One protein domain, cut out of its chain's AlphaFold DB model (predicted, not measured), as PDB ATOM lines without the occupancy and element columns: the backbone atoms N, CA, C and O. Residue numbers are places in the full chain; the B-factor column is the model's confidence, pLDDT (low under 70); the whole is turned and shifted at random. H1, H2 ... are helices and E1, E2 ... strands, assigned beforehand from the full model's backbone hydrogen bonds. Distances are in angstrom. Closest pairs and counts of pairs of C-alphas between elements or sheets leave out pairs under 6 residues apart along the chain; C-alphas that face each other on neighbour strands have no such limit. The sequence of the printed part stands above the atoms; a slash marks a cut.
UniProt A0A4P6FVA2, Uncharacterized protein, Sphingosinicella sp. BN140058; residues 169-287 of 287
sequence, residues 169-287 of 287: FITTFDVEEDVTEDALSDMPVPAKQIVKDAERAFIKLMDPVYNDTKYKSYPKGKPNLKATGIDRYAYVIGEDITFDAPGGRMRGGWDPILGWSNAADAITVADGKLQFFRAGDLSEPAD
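AT A GLANCE: This is residues 169 to 287 of the 287 residues of an uncharacterized protein of Sphingosinicella sp. BN140058 (UniProt A0A4P6FVA2). A small antiparallel sheet, E1, E4 and E5, has the one long helix, H2, crossing one of its faces, and a separate two-strand hairpin, E2 and E3, sits by the last residues of H2. A thin arm, residues 174 to 182, reaches into H1 and sticks out from this body. The printed part has 119 residues with four named helices and five named strands, in the order H1 H2 H3 E1 E2 E3 E4 E5 H4; the class is mixed, helices and strands, and under half of the residues are in named elements. The whole is only just compact, close to loose, with a radius of gyration of the C-alphas of 16.3 A and spans of 47 by 41 by 31 A.

HOW THE PARTS SIT: The larger sheet runs E1, residues 232 to 236, E4, residues 266 to 270, and E5, residues 273 to 277. E1 and E4 are antiparallel at 168 degrees, with N 235 and O 267 within hydrogen-bond range at 2.9 A. E4 and E5 form a hairpin, antiparallel at 152 degrees, with N 268 and O 275 at 2.9 A. H2, residues 191 to 206, is on one face of this sheet, giving two layers, a helix over a sheet. Its height over the sheet is 9.3 A, and it runs across the strands, at 73 degrees to E4 on the local plane. Its closest C-alphas to E4 are those of Ala 201 and Ile 267, 7.1 A apart. E2, residues 242 to 245, and E3, residues 248 to 251, form a hairpin, antiparallel at 170 degrees, with N 250 and O 243 at 2.7 A. The closest C-alphas of H2 and E3 are those of Met 206 and Gly 248, 5.5 A apart. H3, residues 225 to 228, only just touches H2, with 3 pairs of C-alphas within 8 A, the closest being the C-alphas of Asp 197 and Leu 225 at 6.8 A; H2 touches H3 with residues 193 to 197 alone. H3 only grazes the larger sheet, with residues 225 to 226. H4, residues 279 to 282, is not on that sheet. H1, residues 181 to 185, is apart from H2 and from E4, among others. In H1 and H2 every O i to N i+4 pair is within hydrogen-bond range; H3 and H4 are too short for such a pair.

IN THESE COORDINATES: H2 is 22.2 A long, from C-alpha 191 at (6.240, 21.220, 26.033) to C-alpha 206 at (5.641, 40.773, 15.619). E1 is 13.6 A long, E4 12.2 A, E5 12.3 A, and E2 and E3 10.1 A each. H1, 6.2 A, begins with C-alpha 181 at (23.105, 9.443, 31.491). H3 is 5.5 A long; H4, 6.1 A, ends with C-alpha 282 at (24.734, 36.610, 7.482).

THE WHOLE: The C-alphas farthest apart are those of Glu 176 and Tyr 210, 50.1 A. The printed part has no cut and ends at the chain's last residue, Asp 287. The links H2 to H3, 18 residues, and E3 to E4, 14 residues, are long. The mean pLDDT of the printed part is 84.0; residues 180 to 188, 221 to 224 and 282 to 287 are under 70.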
ATOM      1  N   PHE A 169      17.280  20.555  21.653       84.50
ATOM      2  CA  PHE A 169      18.176  20.921  22.748       84.50
ATOM      3  C   PHE A 169      19.626  20.659  22.353       84.50
ATOM      4  O   PHE A 169      19.958  19.589  21.847       84.50
ATOM      5  N   ILE A 170      20.486  21.645  22.601       83.75
ATOM      6  CA  ILE A 170      21.936  21.517  22.469       83.75
ATOM      7  C   ILE A 170      22.518  21.762  23.855       83.75
ATOM      8  O   ILE A 170      22.398  22.866  24.386       83.75
ATOM      9  N   THR A 171      23.138  20.732  24.423       80.81
ATOM     10  CA  THR A 171      23.805  20.798  25.726       80.81
ATOM     11  C   THR A 171      25.311  20.789  25.508       80.81
ATOM     12  O   THR A 171      25.831  19.961  24.761       80.81
ATOM     13  N   THR A 172      26.014  21.720  26.145       77.75
ATOM     14  CA  THR A 172      27.477  21.795  26.135       77.75
ATOM     15  C   THR A 172      27.999  21.474  27.524       77.75
ATOM     16  O   THR A 172      27.515  22.060  28.487       77.75
ATOM     17  N   PHE A 173      28.991  20.594  27.604       79.31
ATOM     18  CA  PHE A 173      29.663  20.217  28.846       79.31
ATOM     19  C   PHE A 173      31.072  20.801  28.856       79.31
ATOM     20  O   PHE A 173      31.725  20.849  27.805       79.31
ATOM     21  N   ASP A 174      31.538  21.244  30.021       77.56
ATOM     22  CA  ASP A 174      32.945  21.610  30.184       77.56
ATOM     23  C   ASP A 174      33.819  20.346  30.283       77.56
ATOM     24  O   ASP A 174      33.345  19.257  30.605       77.56
ATOM     25  N   VAL A 175      35.117  20.480  30.014       77.00
ATOM     26  CA  VAL A 175      36.096  19.376  30.011       77.00
ATOM     27  C   VAL A 175      36.190  18.688  31.381       77.00
ATOM     28  O   VAL A 175      36.613  17.538  31.468       77.00
ATOM     29  N   GLU A 176      35.802  19.390  32.445       77.81
ATOM     30  CA  GLU A 176      35.849  18.918  33.832       77.81
ATOM     31  C   GLU A 176      34.518  18.323  34.333       77.81
ATOM     32  O   GLU A 176      34.462  17.849  35.468       77.81
ATOM     33  N   GLU A 177      33.448  18.335  33.527       74.50
ATOM     34  CA  GLU A 177      32.134  17.825  33.934       74.50
ATOM     35  C   GLU A 177      31.949  16.340  33.583       74.50
ATOM     36  O   GLU A 177      32.101  15.920  32.435       74.50
ATOM     37  N   ASP A 178      31.554  15.539  34.578       71.88
ATOM     38  CA  ASP A 178      31.136  14.154  34.362       71.88
ATOM     39  C   ASP A 178      29.768  14.129  33.659       71.88
ATOM     40  O   ASP A 178      28.732  14.437  34.255       71.88
ATOM     41  N   VAL A 179      29.754  13.736  32.383       73.06
ATOM     42  CA  VAL A 179      28.520  13.548  31.607       73.06
ATOM     43  C   VAL A 179      27.814  12.280  32.088       73.06
ATOM     44  O   VAL A 179      28.220  11.163  31.763       73.06
ATOM     45  N   THR A 180      26.751  12.444  32.872       68.75
ATOM     46  CA  THR A 180      25.903  11.332  33.318       68.75
ATOM     47  C   THR A 180      24.780  11.054  32.319       68.75
ATOM     48  O   THR A 180      24.373  11.923  31.550       68.75
ATOM     49  N   GLU A 181      24.248   9.831  32.332       64.69
ATOM     50  CA  GLU A 181      23.105   9.443  31.491       64.69
ATOM     51  C   GLU A 181      21.857  10.291  31.814       64.69
ATOM     52  O   GLU A 181      21.161  10.740  30.904       64.69
ATOM     53  N   ASP A 182      21.674  10.639  33.092       66.12
ATOM     54  CA  ASP A 182      20.626  11.553  33.568       66.12
ATOM     55  C   ASP A 182      20.785  12.982  33.006       66.12
ATOM     56  O   ASP A 182      19.796  13.665  32.742       66.12
ATOM     57  N   ALA A 183      22.022  13.444  32.766       63.44
ATOM     58  CA  ALA A 183      22.287  14.750  32.153       63.44
ATOM     59  C   ALA A 183      21.926  14.797  30.655       63.44
ATOM     60  O   ALA A 183      21.830  15.880  30.075       63.44
ATOM     61  N   LEU A 184      21.729  13.632  30.027       64.25
ATOM     62  CA  LEU A 184      21.360  13.488  28.617       64.25
ATOM     63  C   LEU A 184      19.880  13.121  28.415       64.25
ATOM     64  O   LEU A 184      19.369  13.307  27.311       64.25
ATOM     65  N   SER A 185      19.196  12.579  29.432       59.19
ATOM     66  CA  SER A 185      17.882  11.939  29.257       59.19
ATOM     67  C   SER A 185      16.668  12.835  29.496       59.19
ATOM     68  O   SER A 185      15.588  12.535  28.982       59.19
ATOM     69  N   ASP A 186      16.801  13.927  30.248       60.19
ATOM     70  CA  ASP A 186      15.651  14.757  30.607       60.19
ATOM     71  C   ASP A 186      15.451  15.911  29.620       60.19
ATOM     72  O   ASP A 186      16.298  16.793  29.488       60.19
ATOM     73  N   MET A 187      14.279  15.967  28.967       63.03
ATOM     74  CA  MET A 187      13.793  17.232  28.408       63.03
ATOM     75  C   MET A 187      13.566  18.188  29.585       63.03
ATOM     76  O   MET A 187      12.623  17.976  30.355       63.03
ATOM     77  N   PRO A 188      14.356  19.268  29.729       69.00
ATOM     78  CA  PRO A 188      14.350  20.070  30.952       69.00
ATOM     79  C   PRO A 188      13.061  20.886  31.128       69.00
ATOM     80  O   PRO A 188      12.860  21.541  32.153       69.00
ATOM     81  N   VAL A 189      12.173  20.881  30.123       79.31
ATOM     82  CA  VAL A 189      11.011  21.763  30.056       79.31
ATOM     83  C   VAL A 189       9.761  21.043  29.553       79.31
ATOM     84  O   VAL A 189       9.779  20.449  28.475       79.31
ATOM     85  N   PRO A 190       8.615  21.195  30.244       83.88
ATOM     86  CA  PRO A 190       7.325  20.764  29.718       83.88
ATOM     87  C   PRO A 190       6.985  21.457  28.389       83.88
ATOM     88  O   PRO A 190       6.985  22.687  28.311       83.88
ATOM     89  N   ALA A 191       6.576  20.697  27.368       83.50
ATOM     90  CA  ALA A 191       6.240  21.220  26.033       83.50
ATOM     91  C   ALA A 191       5.273  22.423  26.063       83.50
ATOM     92  O   ALA A 191       5.458  23.412  25.355       83.50
ATOM     93  N   LYS A 192       4.284  22.401  26.966       84.94
ATOM     94  CA  LYS A 192       3.320  23.499  27.136       84.94
ATOM     95  C   LYS A 192       3.970  24.823  27.544       84.94
ATOM     96  O   LYS A 192       3.479  25.891  27.185       84.94
ATOM     97  N   GLN A 193       5.051  24.768  28.317       87.25
ATOM     98  CA  GLN A 193       5.791  25.955  28.723       87.25
ATOM     99  C   GLN A 193       6.567  26.547  27.543       87.25
ATOM    100  O   GLN A 193       6.588  27.767  27.406       87.25
ATOM    101  N   ILE A 194       7.114  25.705  26.657       89.69
ATOM    102  CA  ILE A 194       7.770  26.138  25.413       89.69
ATOM    103  C   ILE A 194       6.763  26.844  24.502       89.69
ATOM    104  O   ILE A 194       7.026  27.953  24.046       89.69
ATOM    105  N   VAL A 195       5.579  26.252  24.317       90.38
ATOM    106  CA  VAL A 195       4.481  26.830  23.522       90.38
ATOM    107  C   VAL A 195       4.034  28.192  24.072       90.38
ATOM    108  O   VAL A 195       3.899  29.155  23.319       90.38
ATOM    109  N   LYS A 196       3.848  28.305  25.396       90.06
ATOM    110  CA  LYS A 196       3.490  29.573  26.061       90.06
ATOM    111  C   LYS A 196       4.565  30.646  25.910       90.06
ATOM    112  O   LYS A 196       4.242  31.827  25.821       90.06
ATOM    113  N   ASP A 197       5.835  30.259  25.939       91.50
ATOM    114  CA  ASP A 197       6.944  31.196  25.772       91.50
ATOM    115  C   ASP A 197       7.070  31.651  24.307       91.50
ATOM    116  O   ASP A 197       7.188  32.853  24.062       91.50
ATOM    117  N   ALA A 198       6.873  30.739  23.345       93.19
ATOM    118  CA  ALA A 198       6.806  31.056  21.919       93.19
ATOM    119  C   ALA A 198       5.682  32.058  21.616       93.19
ATOM    120  O   ALA A 198       5.922  33.073  20.965       93.19
ATOM    121  N   GLU A 199       4.475  31.843  22.154       93.75
ATOM    122  CA  GLU A 199       3.338  32.767  21.996       93.75
ATOM    123  C   GLU A 199       3.713  34.192  22.408       93.75
ATOM    124  O   GLU A 199       3.496  35.155  21.668       93.75
ATOM    125  N   ARG A 200       4.351  34.323  23.573       93.38
ATOM    126  CA  ARG A 200       4.793  35.614  24.102       93.38
ATOM    127  C   ARG A 200       5.862  36.250  23.231       93.38
ATOM    128  O   ARG A 200       5.782  37.454  22.998       93.38
ATOM    129  N   ALA A 201       6.834  35.466  22.766       94.00
ATOM    130  CA  ALA A 201       7.913  35.934  21.906       94.00
ATOM    131  C   ALA A 201       7.372  36.488  20.583       94.00
ATOM    132  O   ALA A 201       7.662  37.635  20.235       94.00
ATOM    133  N   PHE A 202       6.520  35.716  19.904       96.00
ATOM    134  CA  PHE A 202       5.898  36.117  18.645       96.00
ATOM    135  C   PHE A 202       5.006  37.345  18.817       96.00
ATOM    136  O   PHE A 202       5.170  38.316  18.087       96.00
ATOM    137  N   ILE A 203       4.116  37.368  19.812       95.94
ATOM    138  CA  ILE A 203       3.228  38.517  20.034       95.94
ATOM    139  C   ILE A 203       4.017  39.780  20.378       95.94
ATOM    140  O   ILE A 203       3.710  40.858  19.875       95.94
ATOM    141  N   LYS A 204       5.027  39.666  21.247       95.38
ATOM    142  CA  LYS A 204       5.838  40.809  21.669       95.38
ATOM    143  C   LYS A 204       6.624  41.408  20.506       95.38
ATOM    144  O   LYS A 204       6.780  42.627  20.468       95.38
ATOM    145  N   LEU A 205       7.173  40.564  19.632       94.88
ATOM    146  CA  LEU A 205       8.085  41.005  18.583       94.88
ATOM    147  C   LEU A 205       7.366  41.368  17.284       94.88
ATOM    148  O   LEU A 205       7.696  42.385  16.691       94.88
ATOM    149  N   MET A 206       6.386  40.565  16.866       96.38
ATOM    150  CA  MET A 206       5.641  40.773  15.619       96.38
ATOM    151  C   MET A 206       4.480  41.762  15.786       96.38
ATOM    152  O   MET A 206       4.045  42.358  14.810       96.38
ATOM    153  N   ASP A 207       3.987  41.966  17.009       96.44
ATOM    154  CA  ASP A 207       2.877  42.877  17.326       96.44
ATOM    155  C   ASP A 207       1.599  42.694  16.462       96.44
ATOM    156  O   ASP A 207       1.054  43.666  15.935       96.44
ATOM    157  N   PRO A 208       1.072  41.461  16.318       95.88
ATOM    158  CA  PRO A 208      -0.130  41.185  15.526       95.88
ATOM    159  C   PRO A 208      -1.360  41.950  16.036       95.88
ATOM    160  O   PRO A 208      -1.578  42.080  17.247       95.88
ATOM    161  N   VAL A 209      -2.184  42.439  15.107       94.12
ATOM    162  CA  VAL A 209      -3.240  43.433  15.374       94.12
ATOM    163  C   VAL A 209      -4.313  42.931  16.349       94.12
ATOM    164  O   VAL A 209      -4.729  43.689  17.224       94.12
ATOM    165  N   TYR A 210      -4.715  41.656  16.280       92.81
ATOM    166  CA  TYR A 210      -5.856  41.124  17.050       92.81
ATOM    167  C   TYR A 210      -5.489  40.522  18.410       92.81
ATOM    168  O   TYR A 210      -6.374  40.076  19.157       92.81
ATOM    169  N   ASN A 211      -4.203  40.503  18.763       93.12
ATOM    170  CA  ASN A 211      -3.764  40.105  20.097       93.12
ATOM    171  C   ASN A 211      -3.946  41.258  21.094       93.12
ATOM    172  O   ASN A 211      -3.204  42.235  21.055       93.12
ATOM    173  N   ASP A 212      -4.887  41.117  22.034       89.62
ATOM    174  CA  ASP A 212      -5.138  42.139  23.069       89.62
ATOM    175  C   ASP A 212      -3.958  42.261  24.048       89.62
ATOM    176  O   ASP A 212      -3.527  43.353  24.427       89.62
ATOM    177  N   THR A 213      -3.405  41.118  24.459       91.06
ATOM    178  CA  THR A 213      -2.234  41.053  25.338       91.06
ATOM    179  C   THR A 213      -0.971  41.210  24.505       91.06
ATOM    180  O   THR A 213      -0.713  40.380  23.649       91.06
ATOM    181  N   LYS A 214      -0.149  42.233  24.782       92.31
ATOM    182  CA  LYS A 214       1.086  42.548  24.020       92.31
ATOM    183  C   LYS A 214       2.401  42.173  24.720       92.31
ATOM    184  O   LYS A 214       3.478  42.569  24.286       92.31
ATOM    185  N   TYR A 215       2.316  41.509  25.876       91.38
ATOM    186  CA  TYR A 215       3.460  41.026  26.669       91.38
ATOM    187  C   TYR A 215       4.631  42.017  26.812       91.38
ATOM    188  O   TYR A 215       5.794  41.639  26.707       91.38
ATOM    189  N   LYS A 216       4.345  43.301  27.087       89.94
ATOM    190  CA  LYS A 216       5.329  44.404  27.017       89.94
ATOM    191  C   LYS A 216       6.637  44.154  27.783       89.94
ATOM    192  O   LYS A 216       7.669  44.653  27.338       89.94
ATOM    193  N   SER A 217       6.585  43.399  28.881       88.00
ATOM    194  CA  SER A 217       7.730  43.087  29.745       88.00
ATOM    195  C   SER A 217       8.556  41.874  29.302       88.00
ATOM    196  O   SER A 217       9.661  41.707  29.808       88.00
ATOM    197  N   TYR A 218       8.069  41.038  28.379       88.81
ATOM    198  CA  TYR A 218       8.796  39.862  27.891       88.81
ATOM    199  C   TYR A 218      10.131  40.279  27.222       88.81
ATOM    200  O   TYR A 218      10.158  41.306  26.534       88.81
ATOM    201  N   PRO A 219      11.250  39.555  27.445       86.25
ATOM    202  CA  PRO A 219      11.367  38.246  28.103       86.25
ATOM    203  C   PRO A 219      11.574  38.322  29.626       86.25
ATOM    204  O   PRO A 219      11.925  37.326  30.253       86.25
ATOM    205  N   LYS A 220      11.370  39.485  30.259       81.62
ATOM    206  CA  LYS A 220      11.469  39.646  31.719       81.62
ATOM    207  C   LYS A 220      10.166  39.209  32.405       81.62
ATOM    208  O   LYS A 220       9.072  39.536  31.949       81.62
ATOM    209  N   GLY A 221      10.296  38.542  33.553       65.69
ATOM    210  CA  GLY A 221       9.172  38.076  34.381       65.69
ATOM    211  C   GLY A 221       8.975  36.556  34.347       65.69
ATOM    212  O   GLY A 221       9.482  35.877  33.460       65.69
ATOM    213  N   LYS A 222       8.266  36.009  35.344       58.09
ATOM    214  CA  LYS A 222       7.961  34.571  35.452       58.09
ATOM    215  C   LYS A 222       6.547  34.251  34.938       58.09
ATOM    216  O   LYS A 222       5.659  35.087  35.109       58.09
ATOM    217  N   PRO A 223       6.307  33.034  34.410       56.69
ATOM    218  CA  PRO A 223       7.293  31.994  34.087       56.69
ATOM    219  C   PRO A 223       7.813  32.162  32.648       56.69
ATOM    220  O   PRO A 223       7.003  32.222  31.728       56.69
ATOM    221  N   ASN A 224       9.130  32.248  32.456       68.38
ATOM    222  CA  ASN A 224       9.804  32.203  31.150       68.38
ATOM    223  C   ASN A 224      10.734  30.975  31.098       68.38
ATOM    224  O   ASN A 224      11.013  30.372  32.141       68.38
ATOM    225  N   LEU A 225      11.212  30.591  29.913       79.12
ATOM    226  CA  LEU A 225      12.110  29.432  29.768       79.12
ATOM    227  C   LEU A 225      13.449  29.594  30.496       79.12
ATOM    228  O   LEU A 225      14.024  28.612  30.950       79.12
ATOM    229  N   LYS A 226      13.906  30.823  30.739       70.25
ATOM    230  CA  LYS A 226      15.140  31.066  31.501       70.25
ATOM    231  C   LYS A 226      15.119  30.450  32.909       70.25
ATOM    232  O   LYS A 226      16.157  30.072  33.440       70.25
ATOM    233  N   ALA A 227      13.945  30.320  33.528       70.62
ATOM    234  CA  ALA A 227      13.814  29.704  34.850       70.62
ATOM    235  C   ALA A 227      14.055  28.178  34.861       70.62
ATOM    236  O   ALA A 227      14.021  27.584  35.934       70.62
ATOM    237  N   THR A 228      14.266  27.562  33.695       75.44
ATOM    238  CA  THR A 228      14.410  26.107  33.518       75.44
ATOM    239  C   THR A 228      15.845  25.657  33.234       75.44
ATOM    240  O   THR A 228      16.063  24.503  32.898       75.44
ATOM    241  N   GLY A 229      16.828  26.555  33.364       76.00
ATOM    242  CA  GLY A 229      18.237  26.246  33.081       76.00
ATOM    243  C   GLY A 229      18.645  26.441  31.618       76.00
ATOM    244  O   GLY A 229      19.798  26.228  31.283       76.00
ATOM    245  N   ILE A 230      17.730  26.891  30.753       81.56
ATOM    246  CA  ILE A 230      18.052  27.260  29.371       81.56
ATOM    247  C   ILE A 230      18.685  28.656  29.342       81.56
ATOM    248  O   ILE A 230      18.032  29.651  29.677       81.56
ATOM    249  N   ASP A 231      19.932  28.735  28.877       80.31
ATOM    250  CA  ASP A 231      20.669  29.996  28.737       80.31
ATOM    251  C   ASP A 231      20.187  30.835  27.553       80.31
ATOM    252  O   ASP A 231      20.032  32.061  27.653       80.31
ATOM    253  N   ARG A 232      19.972  30.168  26.413       87.69
ATOM    254  CA  ARG A 232      19.616  30.777  25.129       87.69
ATOM    255  C   ARG A 232      18.687  29.865  24.353       87.69
ATOM    256  O   ARG A 232      18.825  28.648  24.398       87.69
ATOM    257  N   TYR A 233      17.761  30.463  23.624       91.44
ATOM    258  CA  TYR A 233      16.853  29.728  22.756       91.44
ATOM    259  C   TYR A 233      16.397  30.596  21.592       91.44
ATOM    260  O   TYR A 233      16.452  31.828  21.646       91.44
ATOM    261  N   ALA A 234      15.950  29.936  20.531       93.25
ATOM    262  CA  ALA A 234      15.443  30.577  19.336       93.25
ATOM    263  C   ALA A 234      14.165  29.883  18.869       93.25
ATOM    264  O   ALA A 234      14.029  28.668  18.994       93.25
ATOM    265  N   TYR A 235      13.246  30.666  18.314       95.06
ATOM    266  CA  TYR A 235      12.082  30.163  17.599       95.06
ATOM    267  C   TYR A 235      12.257  30.423  16.112       95.06
ATOM    268  O   TYR A 235      12.495  31.563  15.708       95.06
ATOM    269  N   VAL A 236      12.098  29.371  15.319       95.88
ATOM    270  CA  VAL A 236      12.132  29.396  13.856       95.88
ATOM    271  C   VAL A 236      10.830  28.818  13.315       95.88
ATOM    272  O   VAL A 236      10.178  28.011  13.979       95.88
ATOM    273  N   ILE A 237      10.441  29.238  12.113       96.62
ATOM    274  CA  ILE A 237       9.327  28.626  11.387       96.62
ATOM    275  C   ILE A 237       9.926  27.631  10.396       96.62
ATOM    276  O   ILE A 237      10.576  28.034   9.434       96.62
ATOM    277  N   GLY A 238       9.693  26.342  10.634       95.69
ATOM    278  CA  GLY A 238      10.171  25.241   9.794       95.69
ATOM    279  C   GLY A 238       9.385  25.050   8.494       95.69
ATOM    280  O   GLY A 238       9.290  23.947   7.994       95.69
ATOM    281  N   GLU A 239       8.757  26.085   7.950       96.12
ATOM    282  CA  GLU A 239       8.035  26.018   6.675       96.12
ATOM    283  C   GLU A 239       8.440  27.202   5.811       96.12
ATOM    284  O   GLU A 239       8.756  28.264   6.342       96.12
ATOM    285  N   ASP A 240       8.359  27.074   4.486       96.25
ATOM    286  CA  ASP A 240       8.621  28.179   3.552       96.25
ATOM    287  C   ASP A 240       7.449  29.188   3.498       96.25
ATOM    288  O   ASP A 240       6.965  29.576   2.436       96.25
ATOM    289  N   ILE A 241       7.004  29.639   4.672       97.25
ATOM    290  CA  ILE A 241       5.940  30.620   4.887       97.25
ATOM    291  C   ILE A 241       6.563  31.903   5.437       97.25
ATOM    292  O   ILE A 241       7.449  31.865   6.289       97.25
ATOM    293  N   THR A 242       6.090  33.054   4.969       98.12
ATOM    294  CA  THR A 242       6.491  34.366   5.487       98.12
ATOM    295  C   THR A 242       5.307  35.066   6.132       98.12
ATOM    296  O   THR A 242       4.230  35.137   5.548       98.12
ATOM    297  N   PHE A 243       5.523  35.624   7.320       98.44
ATOM    298  CA  PHE A 243       4.545  36.441   8.027       98.44
ATOM    299  C   PHE A 243       4.983  37.901   8.094       98.44
ATOM    300  O   PHE A 243       6.065  38.192   8.592       98.44
ATOM    301  N   ASP A 244       4.130  38.816   7.650       97.88
ATOM    302  CA  ASP A 244       4.287  40.260   7.811       97.88
ATOM    303  C   ASP A 244       3.382  40.774   8.931       97.88
ATOM    304  O   ASP A 244       2.214  40.407   9.014       97.88
ATOM    305  N   ALA A 245       3.910  41.627   9.801       97.06
ATOM    306  CA  ALA A 245       3.168  42.247  10.892       97.06
ATOM    307  C   ALA A 245       3.750  43.636  11.217       97.06
ATOM    308  O   ALA A 245       4.870  43.942  10.793       97.06
ATOM    309  N   PRO A 246       3.054  44.485  12.000       96.62
ATOM    310  CA  PRO A 246       3.559  45.813  12.365       96.62
ATOM    311  C   PRO A 246       4.942  45.803  13.033       96.62
ATOM    312  O   PRO A 246       5.735  46.720  12.826       96.62
ATOM    313  N   GLY A 247       5.244  44.767  13.821       94.56
ATOM    314  CA  GLY A 247       6.533  44.599  14.493       94.56
ATOM    315  C   GLY A 247       7.660  44.085  13.590       94.56
ATOM    316  O   GLY A 247       8.831  44.181  13.956       94.56
ATOM    317  N   GLY A 248       7.334  43.577  12.399       94.69
ATOM    318  CA  GLY A 248       8.306  43.135  11.407       94.69
ATOM    319  C   GLY A 248       7.819  41.970  10.549       94.69
ATOM    320  O   GLY A 248       6.698  41.486  10.675       94.69
ATOM    321  N   ARG A 249       8.709  41.510   9.669       95.94
ATOM    322  CA  ARG A 249       8.550  40.289   8.867       95.94
ATOM    323  C   ARG A 249       9.113  39.082   9.620       95.94
ATOM    324  O   ARG A 249      10.060  39.275  10.363       95.94
ATOM    325  N   MET A 250       8.642  37.862   9.399       96.94
ATOM    326  CA  MET A 250       9.268  36.612   9.846       96.94
ATOM    327  C   MET A 250       9.222  35.613   8.703       96.94
ATOM    328  O   MET A 250       8.148  35.140   8.340       96.94
ATOM    329  N   ARG A 251      10.385  35.321   8.122       97.38
ATOM    330  CA  ARG A 251      10.528  34.344   7.045       97.38
ATOM    331  C   ARG A 251      10.854  32.974   7.628       97.38
ATOM    332  O   ARG A 251      11.825  32.846   8.359       97.38
ATOM    333  N   GLY A 252      10.076  31.955   7.297       97.25
ATOM    334  CA  GLY A 252      10.425  30.574   7.598       97.25
ATOM    335  C   GLY A 252      11.316  29.937   6.530       97.25
ATOM    336  O   GLY A 252      11.613  30.525   5.479       97.25
ATOM    337  N   GLY A 253      11.763  28.724   6.820       95.75
ATOM    338  CA  GLY A 253      12.603  27.943   5.930       95.75
ATOM    339  C   GLY A 253      12.437  26.462   6.209       95.75
ATOM    340  O   GLY A 253      12.719  26.035   7.321       95.75
ATOM    341  N   TRP A 254      12.018  25.690   5.210       95.19
ATOM    342  CA  TRP A 254      11.940  24.230   5.290       95.19
ATOM    343  C   TRP A 254      13.268  23.578   4.886       95.19
ATOM    344  O   TRP A 254      13.966  24.069   3.996       95.19
ATOM    345  N   ASP A 255      13.593  22.461   5.535       93.38
ATOM    346  CA  ASP A 255      14.623  21.511   5.117       93.38
ATOM    347  C   ASP A 255      14.136  20.086   5.429       93.38
ATOM    348  O   ASP A 255      13.668  19.847   6.545       93.38
ATOM    349  N   PRO A 256      14.229  19.125   4.493       90.50
ATOM    350  CA  PRO A 256      13.711  17.775   4.708       90.50
ATOM    351  C   PRO A 256      14.488  16.952   5.744       90.50
ATOM    352  O   PRO A 256      13.969  15.935   6.198       90.50
ATOM    353  N   ILE A 257      15.713  17.348   6.101       89.00
ATOM    354  CA  ILE A 257      16.568  16.629   7.053       89.00
ATOM    355  C   ILE A 257      16.421  17.231   8.450       89.00
ATOM    356  O   ILE A 257      16.231  16.499   9.418       89.00
ATOM    357  N   LEU A 258      16.522  18.556   8.560       86.38
ATOM    358  CA  LEU A 258      16.523  19.256   9.850       86.38
ATOM    359  C   LEU A 258      15.133  19.721  10.303       86.38
ATOM    360  O   LEU A 258      14.968  20.104  11.458       86.38
ATOM    361  N   GLY A 259      14.147  19.740   9.404       88.25
ATOM    362  CA  GLY A 259      12.825  20.325   9.646       88.25
ATOM    363  C   GLY A 259      12.802  21.858   9.575       88.25
ATOM    364  O   GLY A 259      11.733  22.459   9.635       88.25
ATOM    365  N   TRP A 260      13.962  22.500   9.425       91.12
ATOM    366  CA  TRP A 260      14.126  23.936   9.204       91.12
ATOM    367  C   TRP A 260      15.451  24.222   8.482       91.12
ATOM    368  O   TRP A 260      16.386  23.428   8.565       91.12
ATOM    369  N   SER A 261      15.567  25.355   7.787       91.19
ATOM    370  CA  SER A 261      16.794  25.733   7.066       91.19
ATOM    371  C   SER A 261      17.406  27.046   7.547       91.19
ATOM    372  O   SER A 261      16.732  27.899   8.121       91.19
ATOM    373  N   ASN A 262      18.682  27.269   7.213       90.44
ATOM    374  CA  ASN A 262      19.384  28.539   7.454       90.44
ATOM    375  C   ASN A 262      18.794  29.736   6.686       90.44
ATOM    376  O   ASN A 262      19.238  30.862   6.874       90.44
ATOM    377  N   ALA A 263      17.810  29.508   5.811       90.75
ATOM    378  CA  ALA A 263      17.045  30.575   5.176       90.75
ATOM    379  C   ALA A 263      15.934  31.137   6.088       90.75
ATOM    380  O   ALA A 263      15.314  32.137   5.720       90.75
ATOM    381  N   ALA A 264      15.662  30.486   7.226       95.56
ATOM    382  CA  ALA A 264      14.682  30.927   8.206       95.56
ATOM    383  C   ALA A 264      15.239  32.057   9.082       95.56
ATOM    384  O   ALA A 264      16.345  31.982   9.618       95.56
ATOM    385  N   ASP A 265      14.427  33.087   9.272       97.19
ATOM    386  CA  ASP A 265      14.599  34.057  10.340       97.19
ATOM    387  C   ASP A 265      14.370  33.390  11.705       97.19
ATOM    388  O   ASP A 265      13.707  32.353  11.816       97.19
ATOM    389  N   ALA A 266      14.880  34.020  12.764       95.88
ATOM    390  CA  ALA A 266      14.713  33.522  14.121       95.88
ATOM    391  C   ALA A 266      14.327  34.623  15.111       95.88
ATOM    392  O   ALA A 266      14.847  35.740  15.085       95.88
ATOM    393  N   ILE A 267      13.454  34.276  16.053       95.12
ATOM    394  CA  ILE A 267      13.226  35.066  17.262       95.12
ATOM    395  C   ILE A 267      14.118  34.501  18.356       95.12
ATOM    396  O   ILE A 267      13.876  33.397  18.834       95.12
ATOM    397  N   THR A 268      15.135  35.250  18.769       93.56
ATOM    398  CA  THR A 268      16.123  34.770  19.740       93.56
ATOM    399  C   THR A 268      15.901  35.389  21.110       93.56
ATOM    400  O   THR A 268      15.677  36.600  21.226       93.56
ATOM    401  N   VAL A 269      16.050  34.575  22.151       91.06
ATOM    402  CA  VAL A 269      16.129  35.021  23.537       91.06
ATOM    403  C   VAL A 269      17.482  34.637  24.108       91.06
ATOM    404  O   VAL A 269      17.804  33.460  24.254       91.06
ATOM    405  N   ALA A 270      18.265  35.652  24.457       87.50
ATOM    406  CA  ALA A 270      19.570  35.501  25.088       87.50
ATOM    407  C   ALA A 270      19.776  36.628  26.103       87.50
ATOM    408  O   ALA A 270      19.370  37.768  25.870       87.50
ATOM    409  N   ASP A 271      20.359  36.315  27.262       82.62
ATOM    410  CA  ASP A 271      20.715  37.301  28.294       82.62
ATOM    411  C   ASP A 271      19.547  38.209  28.739       82.62
ATOM    412  O   ASP A 271      19.719  39.365  29.127       82.62
ATOM    413  N   GLY A 272      18.316  37.683  28.695       80.00
ATOM    414  CA  GLY A 272      17.104  38.441  29.028       80.00
ATOM    415  C   GLY A 272      16.736  39.524  28.006       80.00
ATOM    416  O   GLY A 272      15.995  40.455  28.342       80.00
ATOM    417  N   LYS A 273      17.243  39.413  26.776       87.50
ATOM    418  CA  LYS A 273      16.893  40.245  25.625       87.50
ATOM    419  C   LYS A 273      16.176  39.398  24.581       87.50
ATOM    420  O   LYS A 273      16.507  38.236  24.391       87.50
ATOM    421  N   LEU A 274      15.197  40.013  23.929       90.88
ATOM    422  CA  LEU A 274      14.504  39.474  22.766       90.88
ATOM    423  C   LEU A 274      15.045  40.189  21.534       90.88
ATOM    424  O   LEU A 274      15.090  41.421  21.528       90.88
ATOM    425  N   GLN A 275      15.462  39.436  20.524       91.31
ATOM    426  CA  GLN A 275      16.016  39.986  19.291       91.31
ATOM    427  C   GLN A 275      15.437  39.274  18.073       91.31
ATOM    428  O   GLN A 275      15.088  38.095  18.131       91.31
ATOM    429  N   PHE A 276      15.336  40.033  16.985       91.19
ATOM    430  CA  PHE A 276      15.003  39.514  15.673       91.19
ATOM    431  C   PHE A 276      16.306  39.200  14.939       91.19
ATOM    432  O   PHE A 276      17.135  40.093  14.770       91.19
ATOM    433  N   PHE A 277      16.482  37.956  14.515       91.00
ATOM    434  CA  PHE A 277      17.605  37.523  13.697       91.00
ATOM    435  C   PHE A 277      17.127  37.300  12.264       91.00
ATOM    436  O   PHE A 277      16.159  36.571  12.037       91.00
ATOM    437  N   ARG A 278      17.793  37.941  11.302       91.88
ATOM    438  CA  ARG A 278      17.483  37.821   9.877       91.88
ATOM    439  C   ARG A 278      18.494  36.907   9.212       91.88
ATOM    440  O   ARG A 278      19.687  37.186   9.264       91.88
ATOM    441  N   ALA A 279      18.025  35.876   8.518       86.88
ATOM    442  CA  ALA A 279      18.918  34.971   7.791       86.88
ATOM    443  C   ALA A 279      19.788  35.704   6.748       86.88
ATOM    444  O   ALA A 279      20.951  35.363   6.550       86.88
ATOM    445  N   GLY A 280      19.241  36.741   6.102       74.50
ATOM    446  CA  GLY A 280      19.948  37.529   5.083       74.50
ATOM    447  C   GLY A 280      21.090  38.404   5.614       74.50
ATOM    448  O   GLY A 280      21.960  38.796   4.835       74.50
ATOM    449  N   ASP A 281      21.129  38.669   6.923       73.12
ATOM    450  CA  ASP A 281      22.157  39.515   7.546       73.12
ATOM    451  C   ASP A 281      23.488  38.759   7.748       73.12
ATOM    452  O   ASP A 281      24.483  39.354   8.148       73.12
ATOM    453  N   LEU A 282      23.532  37.455   7.438       58.31
ATOM    454  CA  LEU A 282      24.734  36.610   7.482       58.31
ATOM    455  C   LEU A 282      25.637  36.728   6.236       58.31
ATOM    456  O   LEU A 282      26.550  35.919   6.066       58.31
ATOM    457  N   SER A 283      25.398  37.697   5.350       44.81
ATOM    458  CA  SER A 283      26.257  37.913   4.179       44.81
ATOM    459  C   SER A 283      27.610  38.517   4.590       44.81
ATOM    460  O   SER A 283      27.695  39.709   4.848       44.81
ATOM    461  N   GLU A 284      28.610  37.626   4.667       36.94
ATOM    462  CA  GLU A 284      30.076  37.753   4.827       36.94
ATOM    463  C   GLU A 284      30.650  38.837   5.774       36.94
ATOM    464  O   GLU A 284      30.314  40.019   5.676       36.94
ATOM    465  N   PRO A 285      31.608  38.491   6.667       41.38
ATOM    466  CA  PRO A 285      32.468  39.516   7.244       41.38
ATOM    467  C   PRO A 285      33.187  40.233   6.095       41.38
ATOM    468  O   PRO A 285      33.719  39.588   5.198       41.38
ATOM    469  N   ALA A 286      33.176  41.566   6.111       42.78
ATOM    470  CA  ALA A 286      33.995  42.345   5.196       42.78
ATOM    471  C   ALA A 286      35.471  41.964   5.409       42.78
ATOM    472  O   ALA A 286      36.006  42.215   6.493       42.78
ATOM    473  N   ASP A 287      36.072  41.335   4.397       42.78
ATOM    474  CA  ASP A 287      37.524  41.158   4.271       42.78
ATOM    475  C   ASP A 287      38.258  42.512   4.228       42.78
ATOM    476  O   ASP A 287      37.749  43.466   3.583       42.78
TER     477      ASP A 287